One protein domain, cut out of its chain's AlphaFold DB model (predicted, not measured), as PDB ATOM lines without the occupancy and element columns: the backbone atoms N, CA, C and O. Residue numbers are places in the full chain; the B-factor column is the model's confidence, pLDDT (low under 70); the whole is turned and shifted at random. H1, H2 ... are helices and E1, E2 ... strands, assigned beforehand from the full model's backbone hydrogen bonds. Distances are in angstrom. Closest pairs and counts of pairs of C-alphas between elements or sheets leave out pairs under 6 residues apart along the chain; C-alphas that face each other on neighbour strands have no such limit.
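What this domain is: This is residues 5 to 33, 86 to 153 and 167 to 261 of the 276 residues of an uncharacterized protein of Coprinopsis cinerea (strain Okayama-7 / 130 / ATCC MYA-4618 / FGSC 9003) (UniProt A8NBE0). A strongly twisted sheet of five strands forms the core, sandwiched between helices: H1 and the shorter H4 on one face, H8 and H9, which follow each other end to end, on the other. H6 crosses H8 and H5 crosses H9 on the side away from the sheet; residues 238 to 243, of which 238 to 240 belong to H9, stick out where the chain turns, and it folds back as H10, which meets H9 near that turn and is not on the sheet. The printed part has 192 residues with ten named helices and five named strands, in the order E1 H1 E2 E3 E4 H2 H3 H4 E5 H5 H6 H7 H8 H9 H10. The sheet runs E1 E4 E3 E2 E5 and is mixed; the class is mixed, helices and strands. The whole is compact, with a radius of gyration of the C-alphas of 16.7 A and spans of 47 by 42 by 36 A.

Where its parts are: E1 is residues 12 to 16, beginning at C-alpha 12 at (-100.049, 19.512, -3.628), and H1 is residues 19 to 30, 16.5 A long. Beyond the first cut come E2, residues 88 to 96, 27.2 A, E3, residues 103 to 111, 24.4 A, and E4, residues 116 to 121, 15.3 A. The short helices H2, residues 122 to 125, H3, residues 128 to 131, and H4, residues 140 to 145, precede E5, residues 150 to 152. Beyond the second cut are H5, residues 171 to 178, H6, residues 183 to 196, 20.8 A, and H7, residues 203 to 207. H8, residues 213 to 224, is 16.6 A long, H9, residues 226 to 240, 20.9 A, and H10, residues 244 to 260, 24.4 A, ending at C-alpha 260 at (-130.452, 10.004, -15.109).

How they stand to each other: E2, E3 and E4 form a meander, each strand the antiparallel neighbour of the one before; N 92 and O 108 are 3.1 A apart, N 109 and O 118 2.9 A. The edge strands are parallel to their neighbours: E1 to E4, with N 14 and O 117 at 2.9 A, and E5 to E2, with N 89 and O 150 at 2.8 A. The sheet with helices on both faces makes three layers. H8 is on one face at a height of 7.4 A, with the C-alphas of Val 117 and Ala 220 6.0 A apart. H9 is on the same face, its height 11.1 A, and meets H8 only through their link. H1 is on the opposite face at a height of 8.9 A. H1 and H4 touch, with the closest C-alphas, those of Ile 26 and Val 140, at 6.4 A. H3 touches H4, the closest C-alphas being those of Phe 130 and Val 140 at 4.8 A, and only grazes the sheet. H2 stands at the sheet's level, and H7 is on the sheet at a height of 6.9 A. H6 touches H8 at a steep tilt of 57 degrees, opposite ways, closest at the C-alphas of Gly 192 and Ile 215, 5.3 A. H5 touches residues 229 to 233 of H9, closest at the C-alphas of Ile 175 and Leu 229, 6.7 A. H10 touches H9 at a steep tilt of 58 degrees, opposite ways, with the C-alphas of Gly 238 and Trp 244 6.7 A apart; H10 and H8 are apart. Every O i to N i+4 pair is within hydrogen-bond range in H1, H4, H5 and H10, against 8 of 10 in H6, 5 of 8 in H8, 9 of 11 in H9 and 0 of 1 in H7, where 2 of 2 O i to N i+3 pairs are; H2 and H3 are too short for an O i to N i+4 pair.

The domain as a whole: The two C-alphas farthest apart, those of Pro 210 and Gly 241, are 47.7 A apart. Residues 34 to 85 are not printed, with 8.6 A between C-alphas 33 and 86, nor are residues 154 to 166, with 17.0 A between C-alphas 153 and 167. Of the links that are printed whole, none is long. The mean pLDDT of the printed part is 86.9; it is under 70 at residues 5 to 9, 99 to 100, 153, 167 to 169 and 237 to 242.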
ATOM      1  N   MET A   5     -97.098  14.722  -2.100       59.75
ATOM      2  CA  MET A   5     -96.201  14.932  -3.239       59.75
ATOM      3  C   MET A   5     -96.431  16.327  -3.811       59.75
ATOM      4  O   MET A   5     -97.570  16.733  -4.041       59.75
ATOM      5  N   SER A   6     -95.354  17.068  -4.055       53.53
ATOM      6  CA  SER A   6     -95.431  18.305  -4.831       53.53
ATOM      7  C   SER A   6     -95.431  17.949  -6.314       53.53
ATOM      8  O   SER A   6     -94.503  17.302  -6.805       53.53
ATOM      9  N   SER A   7     -96.473  18.347  -7.038       61.03
ATOM     10  CA  SER A   7     -96.469  18.290  -8.499       61.03
ATOM     11  C   SER A   7     -95.513  19.340  -9.070       61.03
ATOM     12  O   SER A   7     -95.248  20.382  -8.468       61.03
ATOM     13  N   GLN A   8     -95.051  19.111 -10.297       55.22
ATOM     14  CA  GLN A   8     -94.162  20.023 -11.031       55.22
ATOM     15  C   GLN A   8     -94.764  21.431 -11.262       55.22
ATOM     16  O   GLN A   8     -94.036  22.342 -11.645       55.22
ATOM     17  N   GLN A   9     -96.070  21.633 -11.033       62.72
ATOM     18  CA  GLN A   9     -96.749  22.938 -11.115       62.72
ATOM     19  C   GLN A   9     -97.023  23.577  -9.738       62.72
ATOM     20  O   GLN A   9     -97.821  24.505  -9.642       62.72
ATOM     21  N   GLY A  10     -96.399  23.079  -8.665       76.31
ATOM     22  CA  GLY A  10     -96.595  23.602  -7.309       76.31
ATOM     23  C   GLY A  10     -97.935  23.220  -6.677       76.31
ATOM     24  O   GLY A  10     -98.247  23.694  -5.588       76.31
ATOM     25  N   CYS A  11     -98.723  22.355  -7.332       85.94
ATOM     26  CA  CYS A  11     -99.907  21.779  -6.709       85.94
ATOM     27  C   CYS A  11     -99.505  20.659  -5.746       85.94
ATOM     28  O   CYS A  11     -98.631  19.850  -6.067       85.94
ATOM     29  N   ILE A  12    -100.175  20.587  -4.604       93.81
ATOM     30  CA  ILE A  12    -100.049  19.512  -3.628       93.81
ATOM     31  C   ILE A  12    -100.941  18.357  -4.079       93.81
ATOM     32  O   ILE A  12    -102.135  18.548  -4.276       93.81
ATOM     33  N   ILE A  13    -100.385  17.160  -4.224       95.75
ATOM     34  CA  ILE A  13    -101.160  15.954  -4.519       95.75
ATOM     35  C   ILE A  13    -101.533  15.295  -3.191       95.75
ATOM     36  O   ILE A  13    -100.654  15.022  -2.369       95.75
ATOM     37  N   ARG A  14    -102.828  15.040  -2.990       96.94
ATOM     38  CA  ARG A  14    -103.353  14.264  -1.861       96.94
ATOM     39  C   ARG A  14    -104.187  13.103  -2.367       96.94
ATOM     40  O   ARG A  14    -105.005  13.276  -3.264       96.94
ATOM     41  N   VAL A  15    -104.001  11.938  -1.761       97.69
ATOM     42  CA  VAL A  15    -104.853  10.771  -1.995       97.69
ATOM     43  C   VAL A  15    -105.913  10.723  -0.899       97.69
ATOM     44  O   VAL A  15    -105.584  10.858   0.282       97.69
ATOM     45  N   ALA A  16    -107.174  10.568  -1.297       98.00
ATOM     46  CA  ALA A  16    -108.280  10.275  -0.401       98.00
ATOM     47  C   ALA A  16    -108.654   8.798  -0.532       98.00
ATOM     48  O   ALA A  16    -109.421   8.424  -1.413       98.00
ATOM     49  N   ASP A  17    -108.065   7.979   0.334       97.25
ATOM     50  CA  ASP A  17    -108.197   6.517   0.430       97.25
ATOM     51  C   ASP A  17    -108.802   6.056   1.769       97.25
ATOM     52  O   ASP A  17    -108.966   4.865   2.021       97.25
ATOM     53  N   THR A  18    -109.153   7.012   2.625       97.94
ATOM     54  CA  THR A  18    -109.738   6.827   3.957       97.94
ATOM     55  C   THR A  18    -110.849   7.848   4.166       97.94
ATOM     56  O   THR A  18    -110.875   8.890   3.505       97.94
ATOM     57  N   VAL A  19    -111.762   7.568   5.095       97.94
ATOM     58  CA  VAL A  19    -112.895   8.452   5.408       97.94
ATOM     59  C   VAL A  19    -112.411   9.834   5.850       97.94
ATOM     60  O   VAL A  19    -112.886  10.847   5.345       97.94
ATOM     61  N   GLU A  20    -111.386   9.887   6.698       97.81
ATOM     62  CA  GLU A  20    -110.804  11.135   7.195       97.81
ATOM     63  C   GLU A  20    -110.248  11.988   6.045       97.81
ATOM     64  O   GLU A  20    -110.363  13.214   6.043       97.81
ATOM     65  N   LYS A  21    -109.674  11.350   5.018       97.94
ATOM     66  CA  LYS A  21    -109.187  12.056   3.826       97.94
ATOM     67  C   LYS A  21    -110.287  12.469   2.867       97.94
ATOM     68  O   LYS A  21    -110.130  13.493   2.201       97.94
ATOM     69  N   VAL A  22    -111.385  11.725   2.804       98.06
ATOM     70  CA  VAL A  22    -112.586  12.166   2.087       98.06
ATOM     71  C   VAL A  22    -113.149  13.429   2.742       98.06
ATOM     72  O   VAL A  22    -113.475  14.375   2.033       98.06
ATOM     73  N   GLU A  23    -113.178  13.508   4.073       97.69
ATOM     74  CA  GLU A  23    -113.609  14.721   4.783       97.69
ATOM     75  C   GLU A  23    -112.677  15.912   4.533       97.69
ATOM     76  O   GLU A  23    -113.153  16.994   4.187       97.69
ATOM     77  N   GLU A  24    -111.353  15.723   4.618       97.38
ATOM     78  CA  GLU A  24    -110.394  16.777   4.249       97.38
ATOM     79  C   GLU A  24    -110.611  17.267   2.802       97.38
ATOM     80  O   GLU A  24    -110.525  18.468   2.532       97.38
ATOM     81  N   CYS A  25    -110.914  16.348   1.878       97.56
ATOM     82  CA  CYS A  25    -111.224  16.663   0.487       97.56
ATOM     83  C   CYS A  25    -112.499  17.504   0.360       97.56
ATOM     84  O   CYS A  25    -112.493  18.528  -0.325       97.56
ATOM     85  N   ILE A  26    -113.574  17.114   1.048       97.31
ATOM     86  CA  ILE A  26    -114.850  17.840   1.043       97.31
ATOM     87  C   ILE A  26    -114.660  19.264   1.571       97.31
ATOM     88  O   ILE A  26    -115.116  20.216   0.933       97.31
ATOM     89  N   VAL A  27    -113.948  19.426   2.689       95.50
ATOM     90  CA  VAL A  27    -113.673  20.741   3.290       95.50
ATOM     91  C   VAL A  27    -112.892  21.639   2.328       95.50
ATOM     92  O   VAL A  27    -113.269  22.792   2.119       95.50
ATOM     93  N   ASP A  28    -111.841  21.124   1.685       95.88
ATOM     94  CA  ASP A  28    -111.057  21.898   0.712       95.88
ATOM     95  C   ASP A  28    -111.900  22.306  -0.509       95.88
ATOM     96  O   ASP A  28    -111.955  23.486  -0.869       95.88
ATOM     97  N   LEU A  29    -112.633  21.358  -1.106       94.38
ATOM     98  CA  LEU A  29    -113.444  21.583  -2.309       94.38
ATOM     99  C   LEU A  29    -114.672  22.478  -2.078       94.38
ATOM    100  O   LEU A  29    -115.258  22.970  -3.044       94.38
ATOM    101  N   THR A  30    -115.058  22.713  -0.822       93.06
ATOM    102  CA  THR A  30    -116.195  23.570  -0.447       93.06
ATOM    103  C   THR A  30    -115.784  24.854   0.273       93.06
ATOM    104  O   THR A  30    -116.642  25.676   0.579       93.06
ATOM    105  N   SER A  31    -114.480  25.088   0.449       89.25
ATOM    106  CA  SER A  31    -113.900  26.207   1.214       89.25
ATOM    107  C   SER A  31    -114.334  27.616   0.785       89.25
ATOM    108  O   SER A  31    -114.212  28.564   1.557       89.25
ATOM    109  N   THR A  32    -114.838  27.774  -0.440       83.44
ATOM    110  CA  THR A  32    -115.303  29.059  -0.995       83.44
ATOM    111  C   THR A  32    -116.817  29.174  -1.109       83.44
ATOM    112  O   THR A  32    -117.322  30.223  -1.515       83.44
ATOM    113  N   LEU A  33    -117.559  28.121  -0.766       82.12
ATOM    114  CA  LEU A  33    -119.008  28.203  -0.698       82.12
ATOM    115  C   LEU A  33    -119.411  29.011   0.531       82.12
ATOM    116  O   LEU A  33    -118.863  28.840   1.618       82.12
ATOM    117  N   VAL A  86    -117.634  32.357  -8.827       83.12
ATOM    118  CA  VAL A  86    -118.313  31.057  -8.821       83.12
ATOM    119  C   VAL A  86    -117.238  29.978  -8.700       83.12
ATOM    120  O   VAL A  86    -116.407  29.884  -9.608       83.12
ATOM    121  N   PRO A  87    -117.240  29.162  -7.630       89.38
ATOM    122  CA  PRO A  87    -116.223  28.140  -7.449       89.38
ATOM    123  C   PRO A  87    -116.262  27.133  -8.587       89.38
ATOM    124  O   PRO A  87    -117.328  26.657  -8.996       89.38
ATOM    125  N   THR A  88    -115.079  26.810  -9.093       88.50
ATOM    126  CA  THR A  88    -114.913  25.898 -10.215       88.50
ATOM    127  C   THR A  88    -114.058  24.709  -9.820       88.50
ATOM    128  O   THR A  88    -112.920  24.878  -9.393       88.50
ATOM    129  N   ILE A  89    -114.570  23.502 -10.043       91.38
ATOM    130  CA  ILE A  89    -113.824  22.261  -9.846       91.38
ATOM    131  C   ILE A  89    -113.518  21.641 -11.208       91.38
ATOM    132  O   ILE A  89    -114.418  21.391 -12.013       91.38
ATOM    133  N   ALA A  90    -112.238  21.394 -11.460       91.94
ATOM    134  CA  ALA A  90    -111.762  20.552 -12.547       91.94
ATOM    135  C   ALA A  90    -111.841  19.082 -12.122       91.94
ATOM    136  O   ALA A  90    -111.379  18.754 -11.027       91.94
ATOM    137  N   VAL A  91    -112.424  18.227 -12.965       91.56
ATOM    138  CA  VAL A  91    -112.623  16.799 -12.686       91.56
ATOM    139  C   VAL A  91    -112.157  15.954 -13.866       91.56
ATOM    140  O   VAL A  91    -112.494  16.271 -15.008       91.56
ATOM    141  N   ASP A  92    -111.441  14.871 -13.579       91.06
ATOM    142  CA  ASP A  92    -111.134  13.810 -14.543       91.06
ATOM    143  C   ASP A  92    -111.167  12.420 -13.865       91.06
ATOM    144  O   ASP A  92    -111.292  12.326 -12.636       91.06
ATOM    145  N   LEU A  93    -111.162  11.341 -14.655       91.50
ATOM    146  CA  LEU A  93    -111.335   9.958 -14.192       91.50
ATOM    147  C   LEU A  93    -110.291   9.024 -14.802       91.50
ATOM    148  O   LEU A  93    -110.062   9.051 -16.006       91.50
ATOM    149  N   GLU A  94    -109.768   8.097 -13.998       93.38
ATOM    150  CA  GLU A  94    -108.898   7.019 -14.481       93.38
ATOM    151  C   GLU A  94    -109.357   5.637 -14.012       93.38
ATOM    152  O   GLU A  94    -109.931   5.481 -12.929       93.38
ATOM    153  N   GLY A  95    -109.105   4.612 -14.829       93.12
ATOM    154  CA  GLY A  95    -109.458   3.236 -14.491       93.12
ATOM    155  C   GLY A  95    -109.379   2.240 -15.644       93.12
ATOM    156  O   GLY A  95    -108.808   2.501 -16.704       93.12
ATOM    157  N   VAL A  96    -109.951   1.055 -15.432       90.81
ATOM    158  CA  VAL A  96    -109.865  -0.065 -16.379       90.81
ATOM    159  C   VAL A  96    -111.080  -0.087 -17.282       90.81
ATOM    160  O   VAL A  96    -112.212  -0.148 -16.806       90.81
ATOM    161  N   LYS A  97    -110.841  -0.099 -18.601       84.69
ATOM    162  CA  LYS A  97    -111.887  -0.188 -19.633       84.69
ATOM    163  C   LYS A  97    -113.028   0.797 -19.353       84.69
ATOM    164  O   LYS A  97    -114.165   0.344 -19.336       84.69
ATOM    165  N   LEU A  98    -112.718   2.088 -19.137       75.62
ATOM    166  CA  LEU A  98    -113.635   3.201 -18.789       75.62
ATOM    167  C   LEU A  98    -114.806   3.382 -19.778       75.62
ATOM    168  O   LEU A  98    -114.925   4.340 -20.536       75.62
ATOM    169  N   ASN A  99    -115.659   2.379 -19.805       69.12
ATOM    170  CA  ASN A  99    -116.805   2.137 -20.645       69.12
ATOM    171  C   ASN A  99    -117.722   1.167 -19.872       69.12
ATOM    172  O   ASN A  99    -117.513   0.889 -18.693       69.12
ATOM    173  N   ARG A 100    -118.734   0.633 -20.554       69.94
ATOM    174  CA  ARG A 100    -119.850  -0.156 -20.006       69.94
ATOM    175  C   ARG A 100    -119.515  -1.237 -18.969       69.94
ATOM    176  O   ARG A 100    -120.372  -1.533 -18.151       69.94
ATOM    177  N   TYR A 101    -118.347  -1.869 -19.055       74.44
ATOM    178  CA  TYR A 101    -117.976  -3.010 -18.202       74.44
ATOM    179  C   TYR A 101    -116.677  -2.768 -17.427       74.44
ATOM    180  O   TYR A 101    -116.032  -3.717 -16.984       74.44
ATOM    181  N   GLY A 102    -116.248  -1.510 -17.360       83.75
ATOM    182  CA  GLY A 102    -115.040  -1.111 -16.659       83.75
ATOM    183  C   GLY A 102    -115.264  -0.797 -15.192       83.75
ATOM    184  O   GLY A 102    -116.370  -0.933 -14.663       83.75
ATOM    185  N   ARG A 103    -114.199  -0.284 -14.579       87.81
ATOM    186  CA  ARG A 103    -114.194   0.271 -13.225       87.81
ATOM    187  C   ARG A 103    -113.561   1.651 -13.234       87.81
ATOM    188  O   ARG A 103    -112.540   1.851 -13.893       87.81
ATOM    189  N   VAL A 104    -114.165   2.587 -12.505       92.25
ATOM    190  CA  VAL A 104    -113.477   3.827 -12.131       92.25
ATOM    191  C   VAL A 104    -112.565   3.486 -10.966       92.25
ATOM    192  O   VAL A 104    -113.016   2.937  -9.965       92.25
ATOM    193  N   CYS A 105    -111.284   3.798 -11.099       95.62
ATOM    194  CA  CYS A 105    -110.304   3.524 -10.060       95.62
ATOM    195  C   CYS A 105    -109.956   4.781  -9.271       95.62
ATOM    196  O   CYS A 105    -109.828   4.715  -8.053       95.62
ATOM    197  N   ILE A 106    -109.822   5.917  -9.962       96.88
ATOM    198  CA  ILE A 106    -109.445   7.205  -9.383       96.88
ATOM    199  C   ILE A 106    -110.339   8.301  -9.964       96.88
ATOM    200  O   ILE A 106    -110.547   8.348 -11.178       96.88
ATOM    201  N   VAL A 107    -110.807   9.215  -9.111       95.62
ATOM    202  CA  VAL A 107    -111.341  10.521  -9.536       95.62
ATOM    203  C   VAL A 107    -110.341  11.598  -9.158       95.62
ATOM    204  O   VAL A 107    -109.918  11.669  -8.006       95.62
ATOM    205  N   GLN A 108    -109.970  12.447 -10.109       95.75
ATOM    206  CA  GLN A 108    -109.119  13.601  -9.842       95.75
ATOM    207  C   GLN A 108    -109.977  14.849  -9.709       95.75
ATOM    208  O   GLN A 108    -110.856  15.080 -10.534       95.75
ATOM    209  N   MET A 109    -109.732  15.658  -8.680       95.94
ATOM    210  CA  MET A 109    -110.485  16.888  -8.437       95.94
ATOM    211  C   MET A 109    -109.557  18.017  -8.006       95.94
ATOM    212  O   MET A 109    -108.714  17.842  -7.127       95.94
ATOM    213  N   LYS A 110    -109.736  19.197  -8.602       94.69
ATOM    214  CA  LYS A 110    -109.018  20.414  -8.213       94.69
ATOM    215  C   LYS A 110    -109.961  21.609  -8.201       94.69
ATOM    216  O   LYS A 110    -110.524  21.954  -9.239       94.69
ATOM    217  N   LEU A 111    -110.076  22.271  -7.053       94.00
ATOM    218  CA  LEU A 111    -110.724  23.577  -6.950       94.00
ATOM    219  C   LEU A 111    -109.809  24.655  -7.557       94.00
ATOM    220  O   LEU A 111    -108.589  24.645  -7.368       94.00
ATOM    221  N   ASP A 112    -110.388  25.581  -8.309       88.88
ATOM    222  CA  ASP A 112    -109.685  26.677  -8.983       88.88
ATOM    223  C   ASP A 112    -108.837  27.534  -8.037       88.88
ATOM    224  O   ASP A 112    -107.702  27.867  -8.383       88.88
ATOM    225  N   VAL A 113    -109.341  27.817  -6.836       89.38
ATOM    226  CA  VAL A 113    -108.631  28.588  -5.803       89.38
ATOM    227  C   VAL A 113    -107.713  27.753  -4.907       89.38
ATOM    228  O   VAL A 113    -106.948  28.319  -4.128       89.38
ATOM    229  N   SER A 114    -107.777  26.420  -4.990       91.56
ATOM    230  CA  SER A 114    -106.924  25.530  -4.200       91.56
ATOM    231  C   SER A 114    -105.681  25.141  -4.994       91.56
ATOM    232  O   SER A 114    -105.722  24.914  -6.207       91.56
ATOM    233  N   ASN A 115    -104.556  25.015  -4.294       91.56
ATOM    234  CA  ASN A 115    -103.350  24.400  -4.844       91.56
ATOM    235  C   ASN A 115    -103.350  22.879  -4.653       91.56
ATOM    236  O   ASN A 115    -102.373  22.233  -5.014       91.56
ATOM    237  N   THR A 116    -104.405  22.288  -4.096       95.44
ATOM    238  CA  THR A 116    -104.477  20.843  -3.876       95.44
ATOM    239  C   THR A 116    -105.183  20.151  -5.034       95.44
ATOM    240  O   THR A 116    -106.254  20.573  -5.473       95.44
ATOM    241  N   VAL A 117    -104.587  19.065  -5.518       96.62
ATOM    242  CA  VAL A 117    -105.253  18.072  -6.358       96.62
ATOM    243  C   VAL A 117    -105.557  16.857  -5.497       96.62
ATOM    244  O   VAL A 117    -104.648  16.251  -4.925       96.62
ATOM    245  N   TRP A 118    -106.832  16.501  -5.431       97.94
ATOM    246  CA  TRP A 118    -107.305  15.309  -4.746       97.94
ATOM    247  C   TRP A 118    -107.428  14.153  -5.726       97.94
ATOM    248  O   TRP A 118    -108.099  14.275  -6.749       97.94
ATOM    249  N   LEU A 119    -106.787  13.035  -5.399       98.19
ATOM    250  CA  LEU A 119    -106.974  11.737  -6.032       98.19
ATOM    251  C   LEU A 119    -107.870  10.906  -5.116       98.19
ATOM    252  O   LEU A 119    -107.406  10.338  -4.130       98.19
ATOM    253  N   LEU A 120    -109.162  10.884  -5.410       98.25
ATOM    254  CA  LEU A 120    -110.134  10.081  -4.682       98.25
ATOM    255  C   LEU A 120    -110.003   8.621  -5.119       98.25
ATOM    256  O   LEU A 120    -110.239   8.295  -6.286       98.25
ATOM    257  N   ASP A 121    -109.603   7.760  -4.190       97.75
ATOM    258  CA  ASP A 121    -109.333   6.348  -4.435       97.75
ATOM    259  C   ASP A 121    -110.617   5.518  -4.385       97.75
ATOM    260  O   ASP A 121    -110.995   4.946  -3.361       97.75
ATOM    261  N   VAL A 122    -111.288   5.442  -5.531       97.19
ATOM    262  CA  VAL A 122    -112.535   4.690  -5.691       97.19
ATOM    263  C   VAL A 122    -112.298   3.187  -5.566       97.19
ATOM    264  O   VAL A 122    -113.152   2.489  -5.035       97.19
ATOM    265  N   THR A 123    -111.138   2.671  -5.986       95.81
ATOM    266  CA  THR A 123    -110.822   1.238  -5.827       95.81
ATOM    267  C   THR A 123    -110.783   0.821  -4.359       95.81
ATOM    268  O   THR A 123    -111.244  -0.269  -4.031       95.81
ATOM    269  N   THR A 124    -110.245   1.673  -3.483       96.75
ATOM    270  CA  THR A 124    -110.179   1.397  -2.040       96.75
ATOM    271  C   THR A 124    -111.513   1.673  -1.344       96.75
ATOM    272  O   THR A 124    -111.927   0.903  -0.479       96.75
ATOM    273  N   LEU A 125    -112.196   2.761  -1.708       96.81
ATOM    274  CA  LEU A 125    -113.363   3.260  -0.972       96.81
ATOM    275  C   LEU A 125    -114.717   2.776  -1.521       96.81
ATOM    276  O   LEU A 125    -115.724   2.852  -0.814       96.81
ATOM    277  N   GLY A 126    -114.788   2.315  -2.770       95.06
ATOM    278  CA  GLY A 126    -116.045   1.979  -3.437       95.06
ATOM    279  C   GLY A 126    -117.052   3.134  -3.370       95.06
ATOM    280  O   GLY A 126    -116.722   4.290  -3.647       95.06
ATOM    281  N   SER A 127    -118.289   2.845  -2.955       93.88
ATOM    282  CA  SER A 127    -119.347   3.860  -2.833       93.88
ATOM    283  C   SER A 127    -119.088   4.900  -1.736       93.88
ATOM    284  O   SER A 127    -119.568   6.029  -1.849       93.88
ATOM    285  N   ILE A 128    -118.288   4.574  -0.709       96.62
ATOM    286  CA  ILE A 128    -117.946   5.499   0.390       96.62
ATOM    287  C   ILE A 128    -117.261   6.754  -0.160       96.62
ATOM    288  O   ILE A 128    -117.510   7.847   0.342       96.62
ATOM    289  N   ALA A 129    -116.489   6.615  -1.245       96.88
ATOM    290  CA  ALA A 129    -115.836   7.725  -1.937       96.88
ATOM    291  C   ALA A 129    -116.806   8.866  -2.291       96.88
ATOM    292  O   ALA A 129    -116.424  10.034  -2.297       96.88
ATOM    293  N   PHE A 130    -118.061   8.525  -2.593       96.06
ATOM    294  CA  PHE A 130    -119.083   9.468  -3.040       96.06
ATOM    295  C   PHE A 130    -120.135   9.766  -1.979       96.06
ATOM    296  O   PHE A 130    -120.663  10.881  -1.952       96.06
ATOM    297  N   ASP A 131    -120.453   8.776  -1.146       96.56
ATOM    298  CA  ASP A 131    -121.634   8.793  -0.283       96.56
ATOM    299  C   ASP A 131    -121.321   9.166   1.168       96.56
ATOM    300  O   ASP A 131    -122.238   9.565   1.886       96.56
ATOM    301  N   HIS A 132    -120.053   9.099   1.598       97.44
ATOM    302  CA  HIS A 132    -119.661   9.615   2.910       97.44
ATOM    303  C   HIS A 132    -119.901  11.122   2.981       97.44
ATOM    304  O   HIS A 132    -119.463  11.871   2.102       97.44
ATOM    305  N   ALA A 133    -120.595  11.554   4.028       97.00
ATOM    306  CA  ALA A 133    -120.887  12.952   4.285       97.00
ATOM    307  C   ALA A 133    -120.077  13.451   5.484       97.00
ATOM    308  O   ALA A 133    -119.952  12.746   6.484       97.00
ATOM    309  N   ASP A 134    -119.561  14.673   5.382       94.88
ATOM    310  CA  ASP A 134    -118.918  15.364   6.495       94.88
ATOM    311  C   ASP A 134    -119.938  15.790   7.572       94.88
ATOM    312  O   ASP A 134    -121.152  15.586   7.448       94.88
ATOM    313  N   GLY A 135    -119.453  16.436   8.637       90.88
ATOM    314  CA  GLY A 135    -120.300  16.940   9.724       90.88
ATOM    315  C   GLY A 135    -121.347  17.989   9.313       90.88
ATOM    316  O   GLY A 135    -122.260  18.262  10.091       90.88
ATOM    317  N   GLU A 136    -121.252  18.561   8.109       91.50
ATOM    318  CA  GLU A 136    -122.234  19.491   7.535       91.50
ATOM    319  C   GLU A 136    -123.200  18.797   6.553       91.50
ATOM    320  O   GLU A 136    -124.050  19.451   5.945       91.50
ATOM    321  N   GLY A 137    -123.102  17.473   6.391       93.69
ATOM    322  CA  GLY A 137    -123.925  16.704   5.461       93.69
ATOM    323  C   GLY A 137    -123.487  16.830   3.998       93.69
ATOM    324  O   GLY A 137    -124.245  16.458   3.099       93.69
ATOM    325  N   ARG A 138    -122.285  17.356   3.730       95.00
ATOM    326  CA  ARG A 138    -121.726  17.477   2.377       95.00
ATOM    327  C   ARG A 138    -120.949  16.214   2.043       95.00
ATOM    328  O   ARG A 138    -120.113  15.778   2.819       95.00
ATOM    329  N   SER A 139    -121.180  15.658   0.863       97.31
ATOM    330  CA  SER A 139    -120.423  14.531   0.309       97.31
ATOM    331  C   SER A 139    -119.804  14.892  -1.040       97.31
ATOM    332  O   SER A 139    -120.171  15.899  -1.652       97.31
ATOM    333  N   VAL A 140    -118.908  14.057  -1.576       96.38
ATOM    334  CA  VAL A 140    -118.411  14.248  -2.953       96.38
ATOM    335  C   VAL A 140    -119.567  14.176  -3.957       96.38
ATOM    336  O   VAL A 140    -119.625  14.985  -4.885       96.38
ATOM    337  N   ARG A 141    -120.555  13.290  -3.746       93.44
ATOM    338  CA  ARG A 141    -121.793  13.278  -4.542       93.44
ATOM    339  C   ARG A 141    -122.508  14.627  -4.478       93.44
ATOM    340  O   ARG A 141    -122.897  15.147  -5.523       93.44
ATOM    341  N   TRP A 142    -122.661  15.196  -3.283       93.44
ATOM    342  CA  TRP A 142    -123.277  16.510  -3.100       93.44
ATOM    343  C   TRP A 142    -122.513  17.594  -3.868       93.44
ATOM    344  O   TRP A 142    -123.126  18.329  -4.633       93.44
ATOM    345  N   ILE A 143    -121.179  17.633  -3.758       93.19
ATOM    346  CA  ILE A 143    -120.307  18.586  -4.471       93.19
ATOM    347  C   ILE A 143    -120.517  18.487  -5.989       93.19
ATOM    348  O   ILE A 143    -120.769  19.491  -6.659       93.19
ATOM    349  N   LEU A 144    -120.462  17.272  -6.542       89.94
ATOM    350  CA  LEU A 144    -120.614  17.043  -7.981       89.94
ATOM    351  C   LEU A 144    -122.017  17.423  -8.483       89.94
ATOM    352  O   LEU A 144    -122.160  17.904  -9.611       89.94
ATOM    353  N   GLN A 145    -123.044  17.276  -7.645       86.75
ATOM    354  CA  GLN A 145    -124.430  17.635  -7.962       86.75
ATOM    355  C   GLN A 145    -124.774  19.099  -7.641       86.75
ATOM    356  O   GLN A 145    -125.796  19.597  -8.115       86.75
ATOM    357  N   HIS A 146    -123.929  19.818  -6.895       85.62
ATOM    358  CA  HIS A 146    -124.254  21.154  -6.403       85.62
ATOM    359  C   HIS A 146    -124.336  22.184  -7.548       85.62
ATOM    360  O   HIS A 146    -123.352  22.365  -8.277       85.62
ATOM    361  N   PRO A 147    -125.461  22.907  -7.721       81.06
ATOM    362  CA  PRO A 147    -125.645  23.842  -8.836       81.06
ATOM    363  C   PRO A 147    -124.776  25.102  -8.715       81.06
ATOM    364  O   PRO A 147    -124.437  25.713  -9.724       81.06
ATOM    365  N   GLY A 148    -124.374  25.471  -7.493       81.75
ATOM    366  CA  GLY A 148    -123.490  26.613  -7.236       81.75
ATOM    367  C   GLY A 148    -122.003  26.346  -7.499       81.75
ATOM    368  O   GLY A 148    -121.205  27.268  -7.376       81.75
ATOM    369  N   ILE A 149    -121.623  25.109  -7.844       82.19
ATOM    370  CA  ILE A 149    -120.248  24.755  -8.218       82.19
ATOM    371  C   ILE A 149    -120.212  24.488  -9.718       82.19
ATOM    372  O   ILE A 149    -120.941  23.631 -10.234       82.19
ATOM    373  N   LYS A 150    -119.328  25.184 -10.432       83.38
ATOM    374  CA  LYS A 150    -119.062  24.909 -11.843       83.38
ATOM    375  C   LYS A 150    -118.137  23.698 -11.943       83.38
ATOM    376  O   LYS A 150    -117.050  23.711 -11.382       83.38
ATOM    377  N   LYS A 151    -118.542  22.656 -12.669       82.31
ATOM    378  CA  LYS A 151    -117.682  21.496 -12.943       82.31
ATOM    379  C   LYS A 151    -117.128  21.610 -14.354       82.31
ATOM    380  O   LYS A 151    -117.897  21.799 -15.298       82.31
ATOM    381  N   ILE A 152    -115.815  21.500 -14.493       75.06
ATOM    382  CA  ILE A 152    -115.148  21.411 -15.789       75.06
ATOM    383  C   ILE A 152    -114.702  19.974 -15.974       75.06
ATOM    384  O   ILE A 152    -113.879  19.473 -15.215       75.06
ATOM    385  N   LEU A 153    -115.238  19.363 -17.023       69.56
ATOM    386  CA  LEU A 153    -114.772  18.104 -17.575       69.56
ATOM    387  C   LEU A 153    -114.237  18.376 -18.985       69.56
ATOM    388  O   LEU A 153    -114.649  19.345 -19.639       69.56
ATOM    389  N   ASN A 167    -113.550  11.168 -34.330       61.75
ATOM    390  CA  ASN A 167    -113.194  10.962 -32.929       61.75
ATOM    391  C   ASN A 167    -113.022  12.316 -32.224       61.75
ATOM    392  O   ASN A 167    -112.632  13.310 -32.851       61.75
ATOM    393  N   LEU A 168    -113.260  12.325 -30.916       60.16
ATOM    394  CA  LEU A 168    -112.894  13.427 -30.032       60.16
ATOM    395  C   LEU A 168    -111.364  13.518 -29.909       60.16
ATOM    396  O   LEU A 168    -110.644  12.546 -30.143       60.16
ATOM    397  N   ASN A 169    -110.859  14.705 -29.576       67.31
ATOM    398  CA  ASN A 169    -109.503  14.798 -29.046       67.31
ATOM    399  C   ASN A 169    -109.489  14.190 -27.646       67.31
ATOM    400  O   ASN A 169    -110.457  14.365 -26.924       67.31
ATOM    401  N   GLY A 170    -108.386  13.545 -27.264       71.12
ATOM    402  CA  GLY A 170    -108.101  13.354 -25.844       71.12
ATOM    403  C   GLY A 170    -107.571  14.648 -25.223       71.12
ATOM    404  O   GLY A 170    -106.971  15.473 -25.925       71.12
ATOM    405  N   LEU A 171    -107.724  14.778 -23.906       75.00
ATOM    406  CA  LEU A 171    -107.321  15.937 -23.111       75.00
ATOM    407  C   LEU A 171    -105.894  16.420 -23.391       75.00
ATOM    408  O   LEU A 171    -105.695  17.606 -23.641       75.00
ATOM    409  N   ALA A 172    -104.910  15.519 -23.447       80.38
ATOM    410  CA  ALA A 172    -103.523  15.898 -23.731       80.38
ATOM    411  C   ALA A 172    -103.398  16.659 -25.061       80.38
ATOM    412  O   ALA A 172    -102.790  17.725 -25.133       80.38
ATOM    413  N   ARG A 173    -104.088  16.174 -26.097       81.56
ATOM    414  CA  ARG A 173    -104.119  16.826 -27.407       81.56
ATOM    415  C   ARG A 173    -104.884  18.147 -27.371       81.56
ATOM    416  O   ARG A 173    -104.541  19.061 -28.118       81.56
ATOM    417  N   SER A 174    -105.934  18.250 -26.557       79.25
ATOM    418  CA  SER A 174    -106.661  19.504 -26.326       79.25
ATOM    419  C   SER A 174    -105.752  20.542 -25.652       79.25
ATOM    420  O   SER A 174    -105.612  21.644 -26.178       79.25
ATOM    421  N   ILE A 175    -105.044  20.175 -24.580       83.38
ATOM    422  CA  ILE A 175    -104.055  21.027 -23.905       83.38
ATOM    423  C   ILE A 175    -102.986  21.500 -24.890       83.38
ATOM    424  O   ILE A 175    -102.788  22.698 -25.023       83.38
ATOM    425  N   GLU A 176    -102.356  20.605 -25.648       85.44
ATOM    426  CA  GLU A 176    -101.321  20.980 -26.625       85.44
ATOM    427  C   GLU A 176    -101.834  21.857 -27.775       85.44
ATOM    428  O   GLU A 176    -101.063  22.587 -28.391       85.44
ATOM    429  N   SER A 177    -103.131  21.778 -28.096       83.12
ATOM    430  CA  SER A 177    -103.728  22.578 -29.172       83.12
ATOM    431  C   SER A 177    -104.019  24.018 -28.749       83.12
ATOM    432  O   SER A 177    -104.043  24.904 -29.601       83.12
ATOM    433  N   TYR A 178    -104.306  24.242 -27.465       81.62
ATOM    434  CA  TYR A 178    -104.783  25.534 -26.957       81.62
ATOM    435  C   TYR A 178    -103.820  26.198 -25.974       81.62
ATOM    436  O   TYR A 178    -103.887  27.412 -25.787       81.62
ATOM    437  N   LEU A 179    -102.927  25.426 -25.364       86.19
ATOM    438  CA  LEU A 179    -101.935  25.860 -24.391       86.19
ATOM    439  C   LEU A 179    -100.524  25.494 -24.873       86.19
ATOM    440  O   LEU A 179    -100.339  24.683 -25.778       86.19
ATOM    441  N   SER A 180     -99.524  26.061 -24.200       87.25
ATOM    442  CA  SER A 180     -98.109  25.723 -24.381       87.25
ATOM    443  C   SER A 180     -97.574  25.064 -23.104       87.25
ATOM    444  O   SER A 180     -96.935  25.745 -22.301       87.25
ATOM    445  N   PRO A 181     -97.875  23.771 -22.852       85.25
ATOM    446  CA  PRO A 181     -97.392  23.082 -21.658       85.25
ATOM    447  C   PRO A 181     -95.860  22.968 -21.666       85.25
ATOM    448  O   PRO A 181     -95.232  22.893 -22.727       85.25
ATOM    449  N   SER A 182     -95.252  22.937 -20.477       87.69
ATOM    450  CA  SER A 182     -93.797  22.826 -20.337       87.69
ATOM    451  C   SER A 182     -93.268  21.469 -20.837       87.69
ATOM    452  O   SER A 182     -94.009  20.481 -20.866       87.69
ATOM    453  N   PRO A 183     -91.976  21.359 -21.200       89.69
ATOM    454  CA  PRO A 183     -91.364  20.068 -21.522       89.69
ATOM    455  C   PRO A 183     -91.513  19.035 -20.397       89.69
ATOM    456  O   PRO A 183     -91.742  17.860 -20.669       89.69
ATOM    457  N   GLN A 184     -91.447  19.475 -19.138       87.75
ATOM    458  CA  GLN A 184     -91.633  18.617 -17.967       87.75
ATOM    459  C   GLN A 184     -93.052  18.039 -17.898       87.75
ATOM    460  O   GLN A 184     -93.208  16.858 -17.603       87.75
ATOM    461  N   TRP A 185     -94.080  18.831 -18.232       89.25
ATOM    462  CA  TRP A 185     -95.464  18.346 -18.317       89.25
ATOM    463  C   TRP A 185     -95.563  17.164 -19.293       89.25
ATOM    464  O   TRP A 185     -96.155  16.134 -18.973       89.25
ATOM    465  N   LYS A 186     -94.908  17.256 -20.458       89.69
ATOM    466  CA  LYS A 186     -94.893  16.162 -21.445       89.69
ATOM    467  C   LYS A 186     -94.184  14.921 -20.912       89.69
ATOM    468  O   LYS A 186     -94.737  13.834 -20.994       89.69
ATOM    469  N   GLN A 187     -93.020  15.091 -20.285       92.12
ATOM    470  CA  GLN A 187     -92.259  13.980 -19.703       92.12
ATOM    471  C   GLN A 187     -93.055  13.214 -18.640       92.12
ATOM    472  O   GLN A 187     -93.025  11.986 -18.623       92.12
ATOM    473  N   VAL A 188     -93.789  13.923 -17.777       90.81
ATOM    474  CA  VAL A 188     -94.680  13.307 -16.782       90.81
ATOM    475  C   VAL A 188     -95.804  12.524 -17.461       90.81
ATOM    476  O   VAL A 188     -96.046  11.369 -17.102       90.81
ATOM    477  N   LYS A 189     -96.462  13.120 -18.467       90.12
ATOM    478  CA  LYS A 189     -97.517  12.454 -19.248       90.12
ATOM    479  C   LYS A 189     -96.992  11.178 -19.899       90.12
ATOM    480  O   LYS A 189     -97.606  10.128 -19.739       90.12
ATOM    481  N   ASP A 190     -95.843  11.250 -20.563       92.62
ATOM    482  CA  ASP A 190     -95.222  10.111 -21.242       92.62
ATOM    483  C   ASP A 190     -94.822   9.005 -20.256       92.62
ATOM    484  O   ASP A 190     -95.063   7.821 -20.513       92.62
ATOM    485  N   ALA A 191     -94.254   9.379 -19.104       93.06
ATOM    486  CA  ALA A 191     -93.876   8.436 -18.057       93.06
ATOM    487  C   ALA A 191     -95.089   7.684 -17.493       93.06
ATOM    488  O   ALA A 191     -95.007   6.469 -17.322       93.06
ATOM    489  N   GLY A 192     -96.208   8.376 -17.250       94.00
ATOM    490  CA  GLY A 192     -97.459   7.758 -16.804       94.00
ATOM    491  C   GLY A 192     -98.107   6.884 -17.880       94.00
ATOM    492  O   GLY A 192     -98.417   5.723 -17.619       94.00
ATOM    493  N   ILE A 193     -98.228   7.390 -19.116       93.50
ATOM    494  CA  ILE A 193     -98.809   6.653 -20.260       93.50
ATOM    495  C   ILE A 193     -98.101   5.323 -20.476       93.50
ATOM    496  O   ILE A 193     -98.758   4.308 -20.709       93.50
ATOM    497  N   LYS A 194     -96.770   5.295 -20.361       95.88
ATOM    498  CA  LYS A 194     -95.986   4.070 -20.549       95.88
ATOM    499  C   LYS A 194     -96.365   2.952 -19.569       95.88
ATOM    500  O   LYS A 194     -96.167   1.787 -19.902       95.88
ATOM    501  N   LEU A 195     -96.891   3.286 -18.390       96.31
ATOM    502  CA  LEU A 195     -97.251   2.311 -17.359       96.31
ATOM    503  C   LEU A 195     -98.605   1.649 -17.605       96.31
ATOM    504  O   LEU A 195     -98.769   0.482 -17.253       96.31
ATOM    505  N   PHE A 196     -99.555   2.356 -18.226       94.25
ATOM    506  CA  PHE A 196    -100.906   1.828 -18.425       94.25
ATOM    507  C   PHE A 196    -101.258   1.511 -19.883       94.25
ATOM    508  O   PHE A 196    -102.140   0.694 -20.133       94.25
ATOM    509  N   SER A 197    -100.587   2.130 -20.858       92.38
ATOM    510  CA  SER A 197    -100.920   1.962 -22.274       92.38
ATOM    511  C   SER A 197    -100.205   0.748 -22.885       92.38
ATOM    512  O   SER A 197     -98.968   0.705 -22.901       92.38
ATOM    513  N   PRO A 198    -100.938  -0.206 -23.488       91.50
ATOM    514  CA  PRO A 198    -100.333  -1.296 -24.251       91.50
ATOM    515  C   PRO A 198     -99.471  -0.791 -25.428       91.50
ATOM    516  O   PRO A 198     -99.755   0.279 -25.975       91.50
ATOM    517  N   PRO A 199     -98.438  -1.549 -25.858       92.69
ATOM    518  CA  PRO A 199     -98.042  -2.874 -25.360       92.69
ATOM    519  C   PRO A 199     -97.101  -2.839 -24.143       92.69
ATOM    520  O   PRO A 199     -96.738  -3.891 -23.630       92.69
ATOM    521  N   HIS A 200     -96.655  -1.659 -23.711       88.94
ATOM    522  CA  HIS A 200     -95.631  -1.526 -22.666       88.94
ATOM    523  C   HIS A 200     -96.198  -1.465 -21.245       88.94
ATOM    524  O   HIS A 200     -95.446  -1.657 -20.291       88.94
ATOM    525  N   GLY A 201     -97.500  -1.213 -21.121       93.56
ATOM    526  CA  GLY A 201     -98.217  -1.098 -19.863       93.56
ATOM    527  C   GLY A 201     -99.583  -1.773 -19.900       93.56
ATOM    528  O   GLY A 201     -99.985  -2.347 -20.918       93.56
ATOM    529  N   SER A 202    -100.291  -1.680 -18.777       95.25
ATOM    530  CA  SER A 202    -101.608  -2.290 -18.581       95.25
ATOM    531  C   SER A 202    -102.516  -1.361 -17.783       95.25
ATOM    532  O   SER A 202    -102.096  -0.836 -16.752       95.25
ATOM    533  N   TYR A 203    -103.766  -1.185 -18.215       93.50
ATOM    534  CA  TYR A 203    -104.734  -0.323 -17.521       93.50
ATOM    535  C   TYR A 203    -104.986  -0.768 -16.072       93.50
ATOM    536  O   TYR A 203    -105.329   0.043 -15.221       93.50
ATOM    537  N   GLU A 204    -104.751  -2.042 -15.769       94.88
ATOM    538  CA  GLU A 204    -104.809  -2.643 -14.438       94.88
ATOM    539  C   GLU A 204    -103.867  -1.960 -13.430       94.88
ATOM    540  O   GLU A 204    -104.077  -2.088 -12.227       94.88
ATOM    541  N   VAL A 205    -102.867  -1.185 -13.875       96.44
ATOM    542  CA  VAL A 205    -102.026  -0.378 -12.973       96.44
ATOM    543  C   VAL A 205    -102.848   0.610 -12.136       96.44
ATOM    544  O   VAL A 205    -102.480   0.893 -10.999       96.44
ATOM    545  N   PHE A 206    -103.997   1.083 -12.639       96.19
ATOM    546  CA  PHE A 206    -104.894   1.963 -11.886       96.19
ATOM    547  C   PHE A 206    -105.588   1.256 -10.711       96.19
ATOM    548  O   PHE A 206    -106.051   1.923  -9.786       96.19
ATOM    549  N   GLU A 207    -105.622  -0.076 -10.701       95.50
ATOM    550  CA  GLU A 207    -106.215  -0.895  -9.632       95.50
ATOM    551  C   GLU A 207    -105.180  -1.337  -8.590       95.50
ATOM    552  O   GLU A 207    -105.546  -1.789  -7.508       95.50
ATOM    553  N   GLN A 208    -103.885  -1.206  -8.888       96.19
ATOM    554  CA  GLN A 208    -102.814  -1.651  -7.999       96.19
ATOM    555  C   GLN A 208    -102.644  -0.707  -6.808       96.19
ATOM    556  O   GLN A 208    -102.689   0.516  -6.961       96.19
ATOM    557  N   ARG A 209    -102.427  -1.271  -5.613       95.94
ATOM    558  CA  ARG A 209    -102.164  -0.514  -4.383       95.94
ATOM    559  C   ARG A 209    -100.884  -1.007  -3.683       95.94
ATOM    560  O   ARG A 209    -100.677  -2.221  -3.635       95.94
ATOM    561  N   PRO A 210    -100.046  -0.103  -3.129       95.38
ATOM    562  CA  PRO A 210    -100.167   1.362  -3.197       95.38
ATOM    563  C   PRO A 210    -100.051   1.880  -4.641       95.38
ATOM    564  O   PRO A 210     -99.431   1.236  -5.484       95.38
ATOM    565  N   LEU A 211    -100.715   3.000  -4.940       94.88
ATOM    566  CA  LEU A 211    -100.741   3.560  -6.293       94.88
ATOM    567  C   LEU A 211     -99.330   4.033  -6.687       94.88
ATOM    568  O   LEU A 211     -98.686   4.743  -5.916       94.88
ATOM    569  N   ASP A 212     -98.854   3.644  -7.875       95.62
ATOM    570  CA  ASP A 212     -97.529   4.049  -8.365       95.62
ATOM    571  C   ASP A 212     -97.430   5.581  -8.401       95.62
ATOM    572  O   ASP A 212     -98.304   6.263  -8.943       95.62
ATOM    573  N   GLU A 213     -96.356   6.135  -7.842       95.06
ATOM    574  CA  GLU A 213     -96.167   7.585  -7.752       95.06
ATOM    575  C   GLU A 213     -96.236   8.286  -9.110       95.06
ATOM    576  O   GLU A 213     -96.773   9.388  -9.224       95.06
ATOM    577  N   ARG A 214     -95.762   7.638 -10.175       94.94
ATOM    578  CA  ARG A 214     -95.821   8.195 -11.531       94.94
ATOM    579  C   ARG A 214     -97.251   8.230 -12.054       94.94
ATOM    580  O   ARG A 214     -97.592   9.162 -12.775       94.94
ATOM    581  N   ILE A 215     -98.088   7.264 -11.665       95.94
ATOM    582  CA  ILE A 215     -99.526   7.287 -11.951       95.94
ATOM    583  C   ILE A 215    -100.208   8.393 -11.142       95.94
ATOM    584  O   ILE A 215    -101.001   9.137 -11.704       95.94
ATOM    585  N   MET A 216     -99.857   8.581  -9.865       95.75
ATOM    586  CA  MET A 216    -100.404   9.689  -9.067       95.75
ATOM    587  C   MET A 216    -100.118  11.051  -9.706       95.75
ATOM    588  O   MET A 216    -101.025  11.866  -9.874       95.75
ATOM    589  N   VAL A 217     -98.862  11.296 -10.094       94.56
ATOM    590  CA  VAL A 217     -98.459  12.560 -10.727       94.56
ATOM    591  C   VAL A 217     -99.106  12.715 -12.108       94.56
ATOM    592  O   VAL A 217     -99.544  13.816 -12.442       94.56
ATOM    593  N   TYR A 218     -99.222  11.629 -12.879       93.81
ATOM    594  CA  TYR A 218     -99.951  11.605 -14.147       93.81
ATOM    595  C   TYR A 218    -101.412  12.041 -13.976       93.81
ATOM    596  O   TYR A 218    -101.819  13.026 -14.588       93.81
ATOM    597  N   CYS A 219    -102.156  11.363 -13.097       93.62
ATOM    598  CA  CYS A 219    -103.562  11.647 -12.816       93.62
ATOM    599  C   CYS A 219    -103.736  13.094 -12.346       93.62
ATOM    600  O   CYS A 219    -104.597  13.824 -12.831       93.62
ATOM    601  N   ALA A 220    -102.893  13.541 -11.410       93.56
ATOM    602  CA  ALA A 220    -103.008  14.888 -10.874       93.56
ATOM    603  C   ALA A 220    -102.852  15.956 -11.966       93.56
ATOM    604  O   ALA A 220    -103.566  16.957 -11.963       93.56
ATOM    605  N   GLN A 221    -101.945  15.730 -12.919       89.94
ATOM    606  CA  GLN A 221    -101.652  16.663 -13.999       89.94
ATOM    607  C   GLN A 221    -102.821  16.865 -14.980       89.94
ATOM    608  O   GLN A 221    -102.878  17.907 -15.641       89.94
ATOM    609  N   ASP A 222    -103.760  15.923 -15.076       87.44
ATOM    610  CA  ASP A 222    -104.898  16.053 -15.990       87.44
ATOM    611  C   ASP A 222    -105.881  17.147 -15.563       87.44
ATOM    612  O   ASP A 222    -106.436  17.848 -16.409       87.44
ATOM    613  N   VAL A 223    -105.986  17.440 -14.266       89.88
ATOM    614  CA  VAL A 223    -106.868  18.509 -13.769       89.88
ATOM    615  C   VAL A 223    -106.158  19.840 -13.502       89.88
ATOM    616  O   VAL A 223    -106.827  20.865 -13.346       89.88
ATOM    617  N   THR A 224    -104.818  19.894 -13.495       90.12
ATOM    618  CA  THR A 224    -104.082  21.140 -13.176       90.12
ATOM    619  C   THR A 224    -104.238  22.220 -14.240       90.12
ATOM    620  O   THR A 224    -104.328  23.403 -13.908       90.12
ATOM    621  N   LEU A 225    -104.293  21.835 -15.519       88.06
ATOM    622  CA  LEU A 225    -104.396  22.780 -16.634       88.06
ATOM    623  C   LEU A 225    -105.835  23.036 -17.096       88.06
ATOM    624  O   LEU A 225    -106.035  23.937 -17.911       88.06
ATOM    625  N   LEU A 226    -106.839  22.319 -16.577       85.06
ATOM    626  CA  LEU A 226    -108.232  22.468 -17.021       85.06
ATOM    627  C   LEU A 226    -108.800  23.869 -16.766       85.06
ATOM    628  O   LEU A 226    -109.502  24.398 -17.625       85.06
ATOM    629  N   GLY A 227    -108.455  24.510 -15.645       84.06
ATOM    630  CA  GLY A 227    -108.879  25.891 -15.372       84.06
ATOM    631  C   GLY A 227    -108.280  26.898 -16.361       84.06
ATOM    632  O   GLY A 227    -108.980  27.749 -16.908       84.06
ATOM    633  N   VAL A 228    -106.985  26.765 -16.668       85.44
ATOM    634  CA  VAL A 228    -106.309  27.620 -17.660       85.44
ATOM    635  C   VAL A 228    -106.861  27.360 -19.062       85.44
ATOM    636  O   VAL A 228    -107.134  28.303 -19.810       85.44
ATOM    637  N   LEU A 229    -107.063  26.085 -19.408       84.12
ATOM    638  CA  LEU A 229    -107.663  25.666 -20.667       84.12
ATOM    639  C   LEU A 229    -109.049  26.284 -20.825       84.12
ATOM    640  O   LEU A 229    -109.339  26.847 -21.876       84.12
ATOM    641  N   GLU A 230    -109.875  26.247 -19.779       82.06
ATOM    642  CA  GLU A 230    -111.186  26.876 -19.791       82.06
ATOM    643  C   GLU A 230    -111.076  28.357 -20.134       82.06
ATOM    644  O   GLU A 230    -111.664  28.768 -21.130       82.06
ATOM    645  N   VAL A 231    -110.296  29.145 -19.388       84.00
ATOM    646  CA  VAL A 231    -110.133  30.594 -19.622       84.00
ATOM    647  C   VAL A 231    -109.738  30.891 -21.073       84.00
ATOM    648  O   VAL A 231    -110.313  31.780 -21.714       84.00
ATOM    649  N   VAL A 232    -108.794  30.123 -21.625       84.06
ATOM    650  CA  VAL A 232    -108.355  30.269 -23.020       84.06
ATOM    651  C   VAL A 232    -109.474  29.915 -23.997       84.06
ATOM    652  O   VAL A 232    -109.734  30.676 -24.935       84.06
ATOM    653  N   LEU A 233    -110.180  28.807 -23.769       79.25
ATOM    654  CA  LEU A 233    -111.304  28.387 -24.599       79.25
ATOM    655  C   LEU A 233    -112.463  29.384 -24.538       79.25
ATOM    656  O   LEU A 233    -113.013  29.699 -25.591       79.25
ATOM    657  N   ARG A 234    -112.783  29.951 -23.364       78.75
ATOM    658  CA  ARG A 234    -113.790  31.019 -23.206       78.75
ATOM    659  C   ARG A 234    -113.448  32.207 -24.096       78.75
ATOM    660  O   ARG A 234    -114.286  32.692 -24.854       78.75
ATOM    661  N   ARG A 235    -112.188  32.653 -24.038       79.06
ATOM    662  CA  ARG A 235    -111.687  33.779 -24.837       79.06
ATOM    663  C   ARG A 235    -111.720  33.474 -26.329       79.06
ATOM    664  O   ARG A 235    -112.013  34.364 -27.125       79.06
ATOM    665  N   TRP A 236    -111.391  32.247 -26.718       74.00
ATOM    666  CA  TRP A 236    -111.355  31.844 -28.118       74.00
ATOM    667  C   TRP A 236    -112.766  31.670 -28.691       74.00
ATOM    668  O   TRP A 236    -113.078  32.264 -29.717       74.00
ATOM    669  N   LEU A 237    -113.649  30.943 -28.002       69.50
ATOM    670  CA  LEU A 237    -115.042  30.718 -28.402       69.50
ATOM    671  C   LEU A 237    -115.884  31.992 -28.364       69.50
ATOM    672  O   LEU A 237    -116.711  32.185 -29.253       69.50
ATOM    673  N   GLY A 238    -115.642  32.882 -27.400       64.75
ATOM    674  CA  GLY A 238    -116.299  34.187 -27.329       64.75
ATOM    675  C   GLY A 238    -116.064  35.056 -28.570       64.75
ATOM    676  O   GLY A 238    -116.891  35.909 -28.877       64.75
ATOM    677  N   ARG A 239    -114.997  34.802 -29.345       67.12
ATOM    678  CA  ARG A 239    -114.750  35.470 -30.638       67.12
ATOM    679  C   ARG A 239    -115.643  34.958 -31.772       67.12
ATOM    680  O   ARG A 239    -115.797  35.660 -32.762       67.12
ATOM    681  N   PHE A 240    -116.219  33.760 -31.642       59.78
ATOM    682  CA  PHE A 240    -117.038  33.113 -32.678       59.78
ATOM    683  C   PHE A 240    -118.549  33.217 -32.427       59.78
ATOM    684  O   PHE A 240    -119.334  32.652 -33.186       59.78
ATOM    685  N   GLY A 241    -118.977  33.928 -31.379       62.25
ATOM    686  CA  GLY A 241    -120.383  34.250 -31.146       62.25
ATOM    687  C   GLY A 241    -120.751  34.372 -29.669       62.25
ATOM    688  O   GLY A 241    -120.118  33.779 -28.792       62.25
ATOM    689  N   SER A 242    -121.827  35.110 -29.401       66.94
ATOM    690  CA  SER A 242    -122.428  35.216 -28.073       66.94
ATOM    691  C   SER A 242    -123.081  33.890 -27.635       66.94
ATOM    692  O   SER A 242    -123.381  33.004 -28.445       66.94
ATOM    693  N   GLY A 243    -123.244  33.711 -26.319       73.94
ATOM    694  CA  GLY A 243    -124.001  32.597 -25.732       73.94
ATOM    695  C   GLY A 243    -123.292  31.238 -25.685       73.94
ATOM    696  O   GLY A 243    -123.957  30.224 -25.492       73.94
ATOM    697  N   TRP A 244    -121.967  31.164 -25.869       74.19
ATOM    698  CA  TRP A 244    -121.244  29.885 -25.770       74.19
ATOM    699  C   TRP A 244    -121.338  29.277 -24.359       74.19
ATOM    700  O   TRP A 244    -121.573  28.077 -24.260       74.19
ATOM    701  N   ASP A 245    -121.278  30.100 -23.304       74.94
ATOM    702  CA  ASP A 245    -121.518  29.673 -21.919       74.94
ATOM    703  C   ASP A 245    -122.881  28.973 -21.794       74.94
ATOM    704  O   ASP A 245    -122.971  27.859 -21.291       74.94
ATOM    705  N   GLN A 246    -123.940  29.572 -22.348       78.00
ATOM    706  CA  GLN A 246    -125.291  28.996 -22.333       78.00
ATOM    707  C   GLN A 246    -125.383  27.701 -23.145       78.00
ATOM    708  O   GLN A 246    -126.108  26.789 -22.758       78.00
ATOM    709  N   ARG A 247    -124.653  27.587 -24.262       76.12
ATOM    710  CA  ARG A 247    -124.584  26.334 -25.031       76.12
ATOM    711  C   ARG A 247    -123.894  25.226 -24.241       76.12
ATOM    712  O   ARG A 247    -124.361  24.093 -24.286       76.12
ATOM    713  N   VAL A 248    -122.812  25.548 -23.530       74.75
ATOM    714  CA  VAL A 248    -122.120  24.599 -22.648       74.75
ATOM    715  C   VAL A 248    -123.048  24.169 -21.518       74.75
ATOM    716  O   VAL A 248    -123.221  22.971 -21.337       74.75
ATOM    717  N   VAL A 249    -123.710  25.111 -20.840       78.00
ATOM    718  CA  VAL A 249    -124.690  24.813 -19.782       78.00
ATOM    719  C   VAL A 249    -125.791  23.887 -20.299       78.00
ATOM    720  O   VAL A 249    -125.944  22.795 -19.765       78.00
ATOM    721  N   ARG A 250    -126.470  24.242 -21.400       79.94
ATOM    722  CA  ARG A 250    -127.539  23.407 -21.981       79.94
ATOM    723  C   ARG A 250    -127.056  22.014 -22.378       79.94
ATOM    724  O   ARG A 250    -127.758  21.035 -22.159       79.94
ATOM    725  N   ALA A 251    -125.871  21.909 -22.981       76.25
ATOM    726  CA  ALA A 251    -125.315  20.615 -23.367       76.25
ATOM    727  C   ALA A 251    -124.913  19.776 -22.144       76.25
ATOM    728  O   ALA A 251    -125.003  18.552 -22.188       76.25
ATOM    729  N   SER A 252    -124.454  20.407 -21.063       76.06
ATOM    730  CA  SER A 252    -124.162  19.731 -19.797       76.06
ATOM    731  C   SER A 252    -125.436  19.263 -19.096       76.06
ATOM    732  O   SER A 252    -125.490  18.118 -18.663       76.06
ATOM    733  N   GLU A 253    -126.475  20.100 -19.042       78.50
ATOM    734  CA  GLU A 253    -127.797  19.740 -18.511       78.50
ATOM    735  C   GLU A 253    -128.408  18.572 -19.289       78.50
ATOM    736  O   GLU A 253    -128.828  17.592 -18.683       78.50
ATOM    737  N   ALA A 254    -128.375  18.618 -20.624       76.44
ATOM    738  CA  ALA A 254    -128.875  17.532 -21.464       76.44
ATOM    739  C   ALA A 254    -128.167  16.196 -21.178       76.44
ATOM    740  O   ALA A 254    -128.833  15.175 -21.054       76.44
ATOM    741  N   ARG A 255    -126.834  16.204 -21.011       74.94
ATOM    742  CA  ARG A 255    -126.063  15.000 -20.645       74.94
ATOM    743  C   ARG A 255    -126.367  14.513 -19.232       74.94
ATOM    744  O   ARG A 255    -126.348  13.313 -18.994       74.94
ATOM    745  N   LEU A 256    -126.625  15.424 -18.293       76.88
ATOM    746  CA  LEU A 256    -127.008  15.057 -16.931       76.88
ATOM    747  C   LEU A 256    -128.389  14.392 -16.907       76.88
ATOM    748  O   LEU A 256    -128.560  13.380 -16.235       76.88
ATOM    749  N   GLU A 257    -129.357  14.935 -17.641       78.50
ATOM    750  CA  GLU A 257    -130.681  14.321 -17.778       78.50
ATOM    751  C   GLU A 257    -130.607  12.978 -18.514       78.50
ATOM    752  O   GLU A 257    -131.224  12.008 -18.078       78.50
ATOM    753  N   GLU A 258    -129.780  12.871 -19.559       73.25
ATOM    754  CA  GLU A 258    -129.488  11.597 -20.223       73.25
ATOM    755  C   GLU A 258    -128.888  10.572 -19.246       73.25
ATOM    756  O   GLU A 258    -129.336   9.427 -19.205       73.25
ATOM    757  N   ALA A 259    -127.941  10.987 -18.400       72.50
ATOM    758  CA  ALA A 259    -127.316  10.127 -17.395       72.50
ATOM    759  C   ALA A 259    -128.283   9.660 -16.290       72.50
ATOM    760  O   ALA A 259    -128.044   8.620 -15.677       72.50
ATOM    761  N   LYS A 260    -129.369  10.404 -16.029       74.94
ATOM    762  CA  LYS A 260    -130.452  10.004 -15.109       74.94
ATOM    763  C   LYS A 260    -131.487   9.083 -15.768       74.94
ATOM    764  O   LYS A 260    -132.298   8.483 -15.062       74.94
ATOM    765  N   GLY A 261    -131.503   9.012 -17.098       70.75
ATOM    766  CA  GLY A 261    -132.461   8.229 -17.867       70.75
ATOM    767  C   GLY A 261    -132.277   6.715 -17.724       70.75
ATOM    768  O   GLY A 261    -131.264   6.209 -17.242       70.75
TER     769      GLY A 261